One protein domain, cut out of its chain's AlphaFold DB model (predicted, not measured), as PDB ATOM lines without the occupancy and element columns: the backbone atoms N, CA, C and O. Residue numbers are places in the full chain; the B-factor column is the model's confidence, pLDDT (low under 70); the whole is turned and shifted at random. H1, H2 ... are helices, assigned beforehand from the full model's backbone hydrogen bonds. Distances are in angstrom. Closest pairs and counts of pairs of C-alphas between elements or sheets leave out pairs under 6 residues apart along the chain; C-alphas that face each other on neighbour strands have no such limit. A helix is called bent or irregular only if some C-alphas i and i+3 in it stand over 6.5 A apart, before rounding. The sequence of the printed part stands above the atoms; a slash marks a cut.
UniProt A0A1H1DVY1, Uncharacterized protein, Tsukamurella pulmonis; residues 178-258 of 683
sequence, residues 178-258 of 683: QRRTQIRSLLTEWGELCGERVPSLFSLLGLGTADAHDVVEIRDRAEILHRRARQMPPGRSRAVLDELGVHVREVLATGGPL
ATOM      1  N   GLN A 178     -33.538 -48.622  12.504       84.12
ATOM      2  CA  GLN A 178     -34.087 -48.472  11.156       84.12
ATOM      3  C   GLN A 178     -35.158 -47.378  11.099       84.12
ATOM      4  O   GLN A 178     -35.139 -46.546  10.194       84.12
ATOM      5  N   ARG A 179     -36.060 -47.341  12.086       89.38
ATOM      6  CA  ARG A 179     -37.099 -46.313  12.168       89.38
ATOM      7  C   ARG A 179     -36.513 -44.919  12.392       89.38
ATOM      8  O   ARG A 179     -36.986 -43.967  11.783       89.38
ATOM      9  N   ARG A 180     -35.465 -44.791  13.216       91.38
ATOM     10  CA  ARG A 180     -34.738 -43.518  13.395       91.38
ATOM     11  C   ARG A 180     -34.129 -43.030  12.080       91.38
ATOM     12  O   ARG A 180     -34.282 -41.859  11.745       91.38
ATOM     13  N   THR A 181     -33.512 -43.928  11.312       90.19
ATOM     14  CA  THR A 181     -32.979 -43.605   9.981       90.19
ATOM     15  C   THR A 181     -34.085 -43.169   9.020       90.19
ATOM     16  O   THR A 181     -33.917 -42.168   8.332       90.19
ATOM     17  N   GLN A 182     -35.231 -43.861   9.008       92.88
ATOM     18  CA  GLN A 182     -36.386 -43.477   8.186       92.88
ATOM     19  C   GLN A 182     -36.897 -42.077   8.540       92.88
ATOM     20  O   GLN A 182     -37.039 -41.241   7.651       92.88
ATOM     21  N   ILE A 183     -37.111 -41.798   9.832       95.25
ATOM     22  CA  ILE A 183     -37.536 -40.476  10.315       95.25
ATOM     23  C   ILE A 183     -36.554 -39.398   9.848       95.25
ATOM     24  O   ILE A 183     -36.980 -38.368   9.333       95.25
ATOM     25  N   ARG A 184     -35.244 -39.638   9.977       93.38
ATOM     26  CA  ARG A 184     -34.209 -38.685   9.561       93.38
ATOM     27  C   ARG A 184     -34.243 -38.422   8.054       93.38
ATOM     28  O   ARG A 184     -34.201 -37.266   7.655       93.38
ATOM     29  N   SER A 185     -34.375 -39.462   7.231       94.94
ATOM     30  CA  SER A 185     -34.495 -39.303   5.776       94.94
ATOM     31  C   SER A 185     -35.730 -38.492   5.381       94.94
ATOM     32  O   SER A 185     -35.623 -37.604   4.541       94.94
ATOM     33  N   LEU A 186     -36.880 -38.751   6.011       96.62
ATOM     34  CA  LEU A 186     -38.116 -38.004   5.753       96.62
ATOM     35  C   LEU A 186     -38.012 -36.538   6.188       96.62
ATOM     36  O   LEU A 186     -38.520 -35.661   5.497       96.62
ATOM     37  N   LEU A 187     -37.362 -36.263   7.320       96.25
ATOM     38  CA  LEU A 187     -37.124 -34.904   7.809       96.25
ATOM     39  C   LEU A 187     -36.181 -34.120   6.888       96.25
ATOM     40  O   LEU A 187     -36.462 -32.962   6.578       96.25
ATOM     41  N   THR A 188     -35.110 -34.756   6.404       94.62
ATOM     42  CA  THR A 188     -34.212 -34.172   5.396       94.62
ATOM     43  C   THR A 188     -34.976 -33.847   4.118       94.62
ATOM     44  O   THR A 188     -34.924 -32.715   3.647       94.62
ATOM     45  N   GLU A 189     -35.743 -34.804   3.596       95.50
ATOM     46  CA  GLU A 189     -36.532 -34.603   2.383       95.50
ATOM     47  C   GLU A 189     -37.592 -33.504   2.555       95.50
ATOM     48  O   GLU A 189     -37.770 -32.655   1.681       95.50
ATOM     49  N   TRP A 190     -38.293 -33.483   3.688       94.62
ATOM     50  CA  TRP A 190     -39.246 -32.420   3.999       94.62
ATOM     51  C   TRP A 190     -38.571 -31.049   4.024       94.62
ATOM     52  O   TRP A 190     -39.124 -30.084   3.489       94.62
ATOM     53  N   GLY A 191     -37.372 -30.971   4.605       91.31
ATOM     54  CA  GLY A 191     -36.611 -29.734   4.655       91.31
ATOM     55  C   GLY A 191     -36.148 -29.252   3.281       91.31
ATOM     56  O   GLY A 191     -36.274 -28.068   2.973       91.31
ATOM     57  N   GLU A 192     -35.716 -30.166   2.411       93.12
ATOM     58  CA  GLU A 192     -35.390 -29.865   1.010       93.12
ATOM     59  C   GLU A 192     -36.611 -29.348   0.236       93.12
ATOM     60  O   GLU A 192     -36.505 -28.391  -0.532       93.12
ATOM     61  N   LEU A 193     -37.789 -29.936   0.469       91.06
ATOM     62  CA  LEU A 193     -39.034 -29.531  -0.189       91.06
ATOM     63  C   LEU A 193     -39.565 -28.174   0.296       91.06
ATOM     64  O   LEU A 193     -40.252 -27.492  -0.467       91.06
ATOM     65  N   CYS A 194     -39.291 -27.793   1.546       83.75
ATOM     66  CA  CYS A 194     -39.795 -26.553   2.146       83.75
ATOM     67  C   CYS A 194     -38.764 -25.416   2.184       83.75
ATOM     68  O   CYS A 194     -39.142 -24.280   2.460       83.75
ATOM     69  N   GLY A 195     -37.487 -25.702   1.915       84.38
ATOM     70  CA  GLY A 195     -36.398 -24.731   2.051       84.38
ATOM     71  C   GLY A 195     -36.089 -24.356   3.505       84.38
ATOM     72  O   GLY A 195     -35.494 -23.311   3.751       84.38
ATOM     73  N   GLU A 196     -36.498 -25.186   4.466       83.94
ATOM     74  CA  GLU A 196     -36.323 -24.963   5.903       83.94
ATOM     75  C   GLU A 196     -35.733 -26.219   6.545       83.94
ATOM     76  O   GLU A 196     -36.134 -27.335   6.229       83.94
ATOM     77  N   ARG A 197     -34.776 -26.068   7.462       84.31
ATOM     78  CA  ARG A 197     -34.155 -27.219   8.122       84.31
ATOM     79  C   ARG A 197     -35.014 -27.693   9.289       84.31
ATOM     80  O   ARG A 197     -35.280 -26.931  10.211       84.31
ATOM     81  N   VAL A 198     -35.381 -28.973   9.285       92.06
ATOM     82  CA  VAL A 198     -36.182 -29.590  10.351       92.06
ATOM     83  C   VAL A 198     -35.416 -30.783  10.932       92.06
ATOM     84  O   VAL A 198     -35.556 -31.898  10.440       92.06
ATOM     85  N   PRO A 199     -34.554 -30.579  11.943       90.62
ATOM     86  CA  PRO A 199     -33.612 -31.610  12.393       90.62
ATOM     87  C   PRO A 199     -34.247 -32.739  13.221       90.62
ATOM     88  O   PRO A 199     -33.660 -33.812  13.345       90.62
ATOM     89  N   SER A 200     -35.447 -32.534  13.777       95.31
ATOM     90  CA  SER A 200     -36.142 -33.535  14.595       95.31
ATOM     91  C   SER A 200     -37.667 -33.460  14.449       95.31
ATOM     92  O   SER A 200     -38.213 -32.459  13.981       95.31
ATOM     93  N   LEU A 201     -38.377 -34.504  14.898       95.38
ATOM     94  CA  LEU A 201     -39.844 -34.472  14.987       95.38
ATOM     95  C   LEU A 201     -40.354 -33.402  15.972       95.38
ATOM     96  O   LEU A 201     -41.443 -32.876  15.762       95.38
ATOM     97  N   PHE A 202     -39.582 -33.052  17.008       93.88
ATOM     98  CA  PHE A 202     -39.921 -31.935  17.900       93.88
ATOM     99  C   PHE A 202     -39.859 -30.610  17.138       93.88
ATOM    100  O   PHE A 202     -40.826 -29.851  17.145       93.88
ATOM    101  N   SER A 203     -38.792 -30.395  16.365       92.44
ATOM    102  CA  SER A 203     -38.633 -29.202  15.528       92.44
ATOM    103  C   SER A 203     -39.745 -29.083  14.479       92.44
ATOM    104  O   SER A 203     -40.232 -27.985  14.234       92.44
ATOM    105  N   LEU A 204     -40.220 -30.207  13.922       94.25
ATOM    106  CA  LEU A 204     -41.369 -30.232  13.002       94.25
ATOM    107  C   LEU A 204     -42.660 -29.696  13.649       94.25
ATOM    108  O   LEU A 204     -43.508 -29.127  12.961       94.25
ATOM    109  N   LEU A 205     -42.812 -29.876  14.964       92.12
ATOM    110  CA  LEU A 205     -43.935 -29.366  15.757       92.12
ATOM    111  C   LEU A 205     -43.684 -27.963  16.335       92.12
ATOM    112  O   LEU A 205     -44.595 -27.378  16.928       92.12
ATOM    113  N   GLY A 206     -42.485 -27.407  16.142       89.12
ATOM    114  CA  GLY A 206     -42.052 -26.163  16.777       89.12
ATOM    115  C   GLY A 206     -41.785 -26.313  18.276       89.12
ATOM    116  O   GLY A 206     -42.018 -25.368  19.023       89.12
ATOM    117  N   LEU A 207     -41.352 -27.503  18.701       90.06
ATOM    118  CA  LEU A 207     -41.015 -27.865  20.078       90.06
ATOM    119  C   LEU A 207     -39.521 -28.197  20.206       90.06
ATOM    120  O   LEU A 207     -38.849 -28.515  19.219       90.06
ATOM    121  N   GLY A 208     -39.014 -28.145  21.434       87.44
ATOM    122  CA  GLY A 208     -37.673 -28.581  21.806       87.44
ATOM    123  C   GLY A 208     -37.655 -29.981  22.421       87.44
ATOM    124  O   GLY A 208     -38.682 -30.540  22.801       87.44
ATOM    125  N   THR A 209     -36.460 -30.553  22.580       89.81
ATOM    126  CA  THR A 209     -36.286 -31.847  23.264       89.81
ATOM    127  C   THR A 209     -36.717 -31.817  24.733       89.81
ATOM    128  O   THR A 209     -37.116 -32.849  25.271       89.81
ATOM    129  N   ALA A 210     -36.676 -30.649  25.384       86.12
ATOM    130  CA  ALA A 210     -37.181 -30.454  26.742       86.12
ATOM    131  C   ALA A 210     -38.700 -30.695  26.878       86.12
ATOM    132  O   ALA A 210     -39.154 -31.118  27.943       86.12
ATOM    133  N   ASP A 211     -39.463 -30.511  25.797       85.31
ATOM    134  CA  ASP A 211     -40.926 -30.643  25.779       85.31
ATOM    135  C   ASP A 211     -41.393 -32.104  25.647       85.31
ATOM    136  O   ASP A 211     -42.590 -32.370  25.578       85.31
ATOM    137  N   ALA A 212     -40.473 -33.079  25.636       86.25
ATOM    138  CA  ALA A 212     -40.778 -34.504  25.448       86.25
ATOM    139  C   ALA A 212     -41.833 -35.063  26.423       86.25
ATOM    140  O   ALA A 212     -42.569 -35.988  26.077       86.25
ATOM    141  N   HIS A 213     -41.931 -34.469  27.614       82.19
ATOM    142  CA  HIS A 213     -42.867 -34.871  28.660       82.19
ATOM    143  C   HIS A 213     -44.245 -34.191  28.530       82.19
ATOM    144  O   HIS A 213     -45.205 -34.644  29.159       82.19
ATOM    145  N   ASP A 214     -44.376 -33.127  27.726       82.12
ATOM    146  CA  ASP A 214     -45.631 -32.389  27.537       82.12
ATOM    147  C   ASP A 214     -46.483 -33.020  26.428       82.12
ATOM    148  O   ASP A 214     -46.606 -32.545  25.298       82.12
ATOM    149  N   VAL A 215     -47.087 -34.160  26.766       82.69
ATOM    150  CA  VAL A 215     -47.914 -34.945  25.837       82.69
ATOM    151  C   VAL A 215     -49.136 -34.158  25.343       82.69
ATOM    152  O   VAL A 215     -49.637 -34.441  24.252       82.69
ATOM    153  N   VAL A 216     -49.631 -33.191  26.124       80.25
ATOM    154  CA  VAL A 216     -50.784 -32.363  25.743       80.25
ATOM    155  C   VAL A 216     -50.372 -31.394  24.640       80.25
ATOM    156  O   VAL A 216     -50.964 -31.440  23.561       80.25
ATOM    157  N   GLU A 217     -49.305 -30.620  24.850       85.25
ATOM    158  CA  GLU A 217     -48.781 -29.698  23.835       85.25
ATOM    159  C   GLU A 217     -48.368 -30.456  22.559       85.25
ATOM    160  O   GLU A 217     -48.710 -30.050  21.446       85.25
ATOM    161  N   ILE A 218     -47.711 -31.616  22.689       87.56
ATOM    162  CA  ILE A 218     -47.340 -32.467  21.545       87.56
ATOM    163  C   ILE A 218     -48.571 -32.866  20.717       87.56
ATOM    164  O   ILE A 218     -48.524 -32.828  19.484       87.56
ATOM    165  N   ARG A 219     -49.674 -33.259  21.367       85.88
ATOM    166  CA  ARG A 219     -50.915 -33.645  20.677       85.88
ATOM    167  C   ARG A 219     -51.552 -32.456  19.971       85.88
ATOM    168  O   ARG A 219     -51.875 -32.577  18.789       85.88
ATOM    169  N   ASP A 220     -51.643 -31.312  20.638       84.88
ATOM    170  CA  ASP A 220     -52.216 -30.093  20.063       84.88
ATOM    171  C   ASP A 220     -51.427 -29.638  18.822       84.88
ATOM    172  O   ASP A 220     -52.002 -29.342  17.763       84.88
ATOM    173  N   ARG A 221     -50.091 -29.676  18.891       87.75
ATOM    174  CA  ARG A 221     -49.213 -29.376  17.749       87.75
ATOM    175  C   ARG A 221     -49.335 -30.407  16.631       87.75
ATOM    176  O   ARG A 221     -49.383 -30.029  15.457       87.75
ATOM    177  N   ALA A 222     -49.440 -31.693  16.963       90.25
ATOM    178  CA  ALA A 222     -49.644 -32.753  15.978       90.25
ATOM    179  C   ALA A 222     -50.985 -32.604  15.235       90.25
ATOM    180  O   ALA A 222     -51.056 -32.833  14.024       90.25
ATOM    181  N   GLU A 223     -52.048 -32.166  15.916       88.75
ATOM    182  CA  GLU A 223     -53.341 -31.878  15.289       88.75
ATOM    183  C   GLU A 223     -53.282 -30.670  14.346       88.75
ATOM    184  O   GLU A 223     -53.885 -30.692  13.263       88.75
ATOM    185  N   ILE A 224     -52.546 -29.616  14.716       89.56
ATOM    186  CA  ILE A 224     -52.279 -28.469  13.835       89.56
ATOM    187  C   ILE A 224     -51.530 -28.931  12.577       89.56
ATOM    188  O   ILE A 224     -51.964 -28.619  11.463       89.56
ATOM    189  N   LEU A 225     -50.469 -29.730  12.735       91.38
ATOM    190  CA  LEU A 225     -49.695 -30.294  11.624       91.38
ATOM    191  C   LEU A 225     -50.579 -31.137  10.694       91.38
ATOM    192  O   LEU A 225     -50.550 -30.972   9.474       91.38
ATOM    193  N   HIS A 226     -51.435 -31.991  11.262       88.00
ATOM    194  CA  HIS A 226     -52.351 -32.831  10.493       88.00
ATOM    195  C   HIS A 226     -53.428 -32.020   9.752       88.00
ATOM    196  O   HIS A 226     -53.800 -32.347   8.621       88.00
ATOM    197  N   ARG A 227     -53.943 -30.934  10.348       90.06
ATOM    198  CA  ARG A 227     -54.837 -29.996   9.645       90.06
ATOM    199  C   ARG A 227     -54.124 -29.312   8.479       90.06
ATOM    200  O   ARG A 227     -54.705 -29.253   7.397       90.06
ATOM    201  N   ARG A 228     -52.876 -28.869   8.671       85.81
ATOM    202  CA  ARG A 228     -52.047 -28.273   7.612       85.81
ATOM    203  C   ARG A 228     -51.831 -29.254   6.458       85.81
ATOM    204  O   ARG A 228     -52.088 -28.889   5.317       85.81
ATOM    205  N   ALA A 229     -51.464 -30.503   6.746       89.19
ATOM    206  CA  ALA A 229     -51.259 -31.539   5.730       89.19
ATOM    207  C   ALA A 229     -52.504 -31.767   4.851       89.19
ATOM    208  O   ALA A 229     -52.404 -31.851   3.627       89.19
ATOM    209  N   ARG A 230     -53.705 -31.769   5.450       89.25
ATOM    210  CA  ARG A 230     -54.976 -31.927   4.715       89.25
ATOM    211  C   ARG A 230     -55.316 -30.755   3.797       89.25
ATOM    212  O   ARG A 230     -56.024 -30.957   2.813       89.25
ATOM    213  N   GLN A 231     -54.830 -29.556   4.112       89.25
ATOM    214  CA  GLN A 231     -55.018 -28.356   3.293       89.25
ATOM    215  C   GLN A 231     -54.015 -28.276   2.132       89.25
ATOM    216  O   GLN A 231     -54.199 -27.466   1.226       89.25
ATOM    217  N   MET A 232     -52.969 -29.111   2.127       88.62
ATOM    218  CA  MET A 232     -51.982 -29.129   1.051       88.62
ATOM    219  C   MET A 232     -52.524 -29.831  -0.208       88.62
ATOM    220  O   MET A 232     -53.208 -30.864  -0.106       88.62
ATOM    221  N   PRO A 233     -52.181 -29.328  -1.410       87.94
ATOM    222  CA  PRO A 233     -52.451 -30.030  -2.659       87.94
ATOM    223  C   PRO A 233     -51.847 -31.445  -2.663       87.94
ATOM    224  O   PRO A 233     -50.821 -31.680  -2.015       87.94
ATOM    225  N   PRO A 234     -52.449 -32.407  -3.386       89.06
ATOM    226  CA  PRO A 234     -51.844 -33.721  -3.572       89.06
ATOM    227  C   PRO A 234     -50.489 -33.581  -4.284       89.06
ATOM    228  O   PRO A 234     -50.390 -32.935  -5.324       89.06
ATOM    229  N   GLY A 235     -49.438 -34.171  -3.712       90.31
ATOM    230  CA  GLY A 235     -48.066 -34.051  -4.207       90.31
ATOM    231  C   GLY A 235     -47.040 -34.612  -3.222       90.31
ATOM    232  O   GLY A 235     -47.403 -35.080  -2.139       90.31
ATOM    233  N   ARG A 236     -45.750 -34.559  -3.588       92.38
ATOM    234  CA  ARG A 236     -44.665 -35.161  -2.793       92.38
ATOM    235  C   ARG A 236     -44.562 -34.570  -1.388       92.38
ATOM    236  O   ARG A 236     -44.516 -35.334  -0.433       92.38
ATOM    237  N   SER A 237     -44.633 -33.244  -1.251       89.44
ATOM    238  CA  SER A 237     -44.579 -32.569   0.055       89.44
ATOM    239  C   SER A 237     -45.688 -33.048   0.993       89.44
ATOM    240  O   SER A 237     -45.423 -33.372   2.144       89.44
ATOM    241  N   ARG A 238     -46.923 -33.185   0.495       91.06
ATOM    242  CA  ARG A 238     -48.027 -33.718   1.300       91.06
ATOM    243  C   ARG A 238     -47.786 -35.170   1.720       91.06
ATOM    244  O   ARG A 238     -48.010 -35.490   2.879       91.06
ATOM    245  N   ALA A 239     -47.312 -36.022   0.810       91.38
ATOM    246  CA  ALA A 239     -47.036 -37.425   1.116       91.38
ATOM    247  C   ALA A 239     -45.969 -37.583   2.215       91.38
ATOM    248  O   ALA A 239     -46.171 -38.346   3.156       91.38
ATOM    249  N   VAL A 240     -44.875 -36.819   2.128       93.88
ATOM    250  CA  VAL A 240     -43.808 -36.815   3.144       93.88
ATOM    251  C   VAL A 240     -44.341 -36.309   4.489       93.88
ATOM    252  O   VAL A 240     -44.064 -36.910   5.524       93.88
ATOM    253  N   LEU A 241     -45.158 -35.249   4.490       93.69
ATOM    254  CA  LEU A 241     -45.757 -34.717   5.716       93.69
ATOM    255  C   LEU A 241     -46.763 -35.687   6.357       93.69
ATOM    256  O   LEU A 241     -46.828 -35.776   7.582       93.69
ATOM    257  N   ASP A 242     -47.532 -36.422   5.552       91.69
ATOM    258  CA  ASP A 242     -48.456 -37.451   6.037       91.69
ATOM    259  C   ASP A 242     -47.687 -38.610   6.704       91.69
ATOM    260  O   ASP A 242     -48.076 -39.050   7.790       91.69
ATOM    261  N   GLU A 243     -46.566 -39.054   6.118       94.25
ATOM    262  CA  GLU A 243     -45.685 -40.089   6.686       94.25
ATOM    263  C   GLU A 243     -44.978 -39.605   7.965       94.25
ATOM    264  O   GLU A 243     -45.001 -40.287   8.992       94.25
ATOM    265  N   LEU A 244     -44.449 -38.376   7.969       95.69
ATOM    266  CA  LEU A 244     -43.934 -37.734   9.182       95.69
ATOM    267  C   LEU A 244     -45.018 -37.614  10.260       95.69
ATOM    268  O   LEU A 244     -44.747 -37.863  11.431       95.69
ATOM    269  N   GLY A 245     -46.260 -37.312   9.879       92.62
ATOM    270  CA  GLY A 245     -47.405 -37.270  10.786       92.62
ATOM    271  C   GLY A 245     -47.727 -38.624  11.428       92.62
ATOM    272  O   GLY A 245     -48.169 -38.661  12.577       92.62
ATOM    273  N   VAL A 246     -47.482 -39.743  10.732       91.69
ATOM    274  CA  VAL A 246     -47.554 -41.093  11.323       91.69
ATOM    275  C   VAL A 246     -46.482 -41.251  12.398       91.69
ATOM    276  O   VAL A 246     -46.801 -41.644  13.520       91.69
ATOM    277  N   HIS A 247     -45.237 -40.872  12.103       93.75
ATOM    278  CA  HIS A 247     -44.144 -40.943  13.071       93.75
ATOM    279  C   HIS A 247     -44.354 -40.027  14.280       93.75
ATOM    280  O   HIS A 247     -44.139 -40.473  15.402       93.75
ATOM    281  N   VAL A 248     -44.836 -38.794  14.092       93.81
ATOM    282  CA  VAL A 248     -45.208 -37.898  15.201       93.81
ATOM    283  C   VAL A 248     -46.249 -38.563  16.094       93.81
ATOM    284  O   VAL A 248     -46.082 -38.581  17.312       93.81
ATOM    285  N   ARG A 249     -47.310 -39.142  15.517       88.69
ATOM    286  CA  ARG A 249     -48.351 -39.796  16.318       88.69
ATOM    287  C   ARG A 249     -47.807 -40.979  17.102       88.69
ATOM    288  O   ARG A 249     -48.040 -41.064  18.299       88.69
ATOM    289  N   GLU A 250     -47.082 -41.863  16.429       87.94
ATOM    290  CA  GLU A 250     -46.644 -43.131  17.005       87.94
ATOM    291  C   GLU A 250     -45.469 -42.980  17.977       87.94
ATOM    292  O   GLU A 250     -45.423 -43.715  18.959       87.94
ATOM    293  N   VAL A 251     -44.549 -42.038  17.731       90.19
ATOM    294  CA  VAL A 251     -43.334 -41.824  18.541       90.19
ATOM    295  C   VAL A 251     -43.541 -40.765  19.624       90.19
ATOM    296  O   VAL A 251     -43.082 -40.969  20.744       90.19
ATOM    297  N   LEU A 252     -44.225 -39.655  19.315       88.75
ATOM    298  CA  LEU A 252     -44.378 -38.522  20.238       88.75
ATOM    299  C   LEU A 252     -45.769 -38.470  20.892       88.75
ATOM    300  O   LEU A 252     -45.872 -38.395  22.113       88.75
ATOM    301  N   ALA A 253     -46.853 -38.538  20.111       78.19
ATOM    302  CA  ALA A 253     -48.209 -38.269  20.614       78.19
ATOM    303  C   ALA A 253     -48.834 -39.429  21.417       78.19
ATOM    304  O   ALA A 253     -49.755 -39.209  22.217       78.19
ATOM    305  N   THR A 254     -48.328 -40.657  21.242       74.12
ATOM    306  CA  THR A 254     -48.632 -41.798  22.125       74.12
ATOM    307  C   THR A 254     -48.226 -41.491  23.576       74.12
ATOM    308  O   THR A 254     -48.906 -41.936  24.499       74.12
ATOM    309  N   GLY A 255     -47.213 -40.630  23.766       63.28
ATOM    310  CA  GLY A 255     -46.722 -40.139  25.053       63.28
ATOM    311  C   GLY A 255     -45.823 -41.128  25.803       63.28
ATOM    312  O   GLY A 255     -45.722 -42.303  25.450       63.28
ATOM    313  N   GLY A 256     -45.178 -40.642  26.867       72.00
ATOM    314  CA  GLY A 256     -44.431 -41.475  27.812       72.00
ATOM    315  C   GLY A 256     -43.034 -41.907  27.325       72.00
ATOM    316  O   GLY A 256     -42.358 -41.137  26.642       72.00
ATOM    317  N   PRO A 257     -42.587 -43.141  27.638       79.50
ATOM    318  CA  PRO A 257     -41.196 -43.593  27.476       79.50
ATOM    319  C   PRO A 257     -40.608 -43.489  26.060       79.50
ATOM    320  O   PRO A 257     -39.388 -43.409  25.899       79.50
ATOM    321  N   LEU A 258     -41.454 -43.507  25.024       84.06
ATOM    322  CA  LEU A 258     -41.016 -43.480  23.627       84.06
ATOM    323  C   LEU A 258     -40.620 -42.075  23.153       84.06
ATOM    324  O   LEU A 258     -39.631 -41.939  22.431       84.06
TER     325      LEU A 258
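This is residues 178 to 258 of the 683 residues of an uncharacterized protein of Tsukamurella pulmonis (UniProt A0A1H1DVY1). Two long helices, H4 and H5, lie side by side as a hairpin, and a third long helix, H1, packs slantwise on H5 but stays apart from H4. The short helix H2 sits in the space between H1 and H4, beside H5, and the short helix H3 lies at one end of the hairpin, near where H4 begins and H5 ends. You read 81 printed residues with five named helices in the order H1, H2, H3, H4, H5 along the chain, and no named strand; the class is all helix. The whole is compact, with a radius of gyration of the C-alphas of 12.0 A, and its rounded outline spans 33 by 26 by 20 A.

Begin with the longest helix by residues, H5, residues 236 to 253, and set beside it H4, residues 215 to 231. They form a helical hairpin, two helices that follow each other in the chain and run opposite ways. H4 and H5 touch at a shallow tilt of 17 degrees, with 17 pairs of C-alphas within 8 A; their closest C-alphas, those of Arg 219 and Ala 253, are 5.4 A apart. Now look from H5 to H1, residues 178 to 194. H1 and H5 touch, opposite ways at a steep tilt of 44 degrees, and their closest C-alphas, those of Leu 193 and Ser 237, are 6.3 A apart. H1 is apart from H4. Next find H2, residues 201 to 205. H2 touches H4, with residues 218 to 225 of H4 alone, and the closest C-alphas, those of Leu 205 and Arg 221, are 5.6 A apart. H2 is close to H5 but not clearly touching it, with the closest C-alphas, those of Leu 201 and Val 248, 6.4 A apart. H2 is also close to H1 but not clearly touching it, with the closest C-alphas, those of Leu 187 and Leu 201, 7.7 A apart. Last comes H3, residues 209 to 213, which touches no helix but is near H2: the closest C-alphas, those of Phe 202 and Thr 209, are 6.5 A apart. H1 and H3 are apart. Along the backbone of H1, H2, H4 and H5, every O i to N i+4 pair is within hydrogen-bond range; in H3, 0 of 1 is, and 1 of 2 O i to N i+3 pairs is within range.

Find C-alpha 236 at (-44.665, -35.161, -2.793); from there H5 runs 23.9 A to C-alpha 253 at (-48.209, -38.269, 20.614). H5 is neither bent nor irregular, but only just: C-alphas 250 and 253 are 6.3 A apart. H4, residues 215 to 231, measures 24.5 A from first to last C-alpha. H1 runs 24.4 A from C-alpha 178 at (-34.087, -48.472, 11.156) to C-alpha 194. H2, residues 201 to 205, measures 6.6 A. H3, residues 209 to 213, measures 9.0 A and is irregular, with C-alphas 210 and 213 standing 7.5 A apart.

The two C-alphas farthest apart, those of Pro 233 and Pro 257, are 34.9 A from each other. The printed part has no cut between residues 178 and 258. The links H2 to H3, H3 to H4 and H4 to H5 are tight, the link H1 to H2 with 6 residues is short, and no link is long. The mean pLDDT of the printed part is 88.9; look to Gly 255, after H5, for the one printed residue under 70.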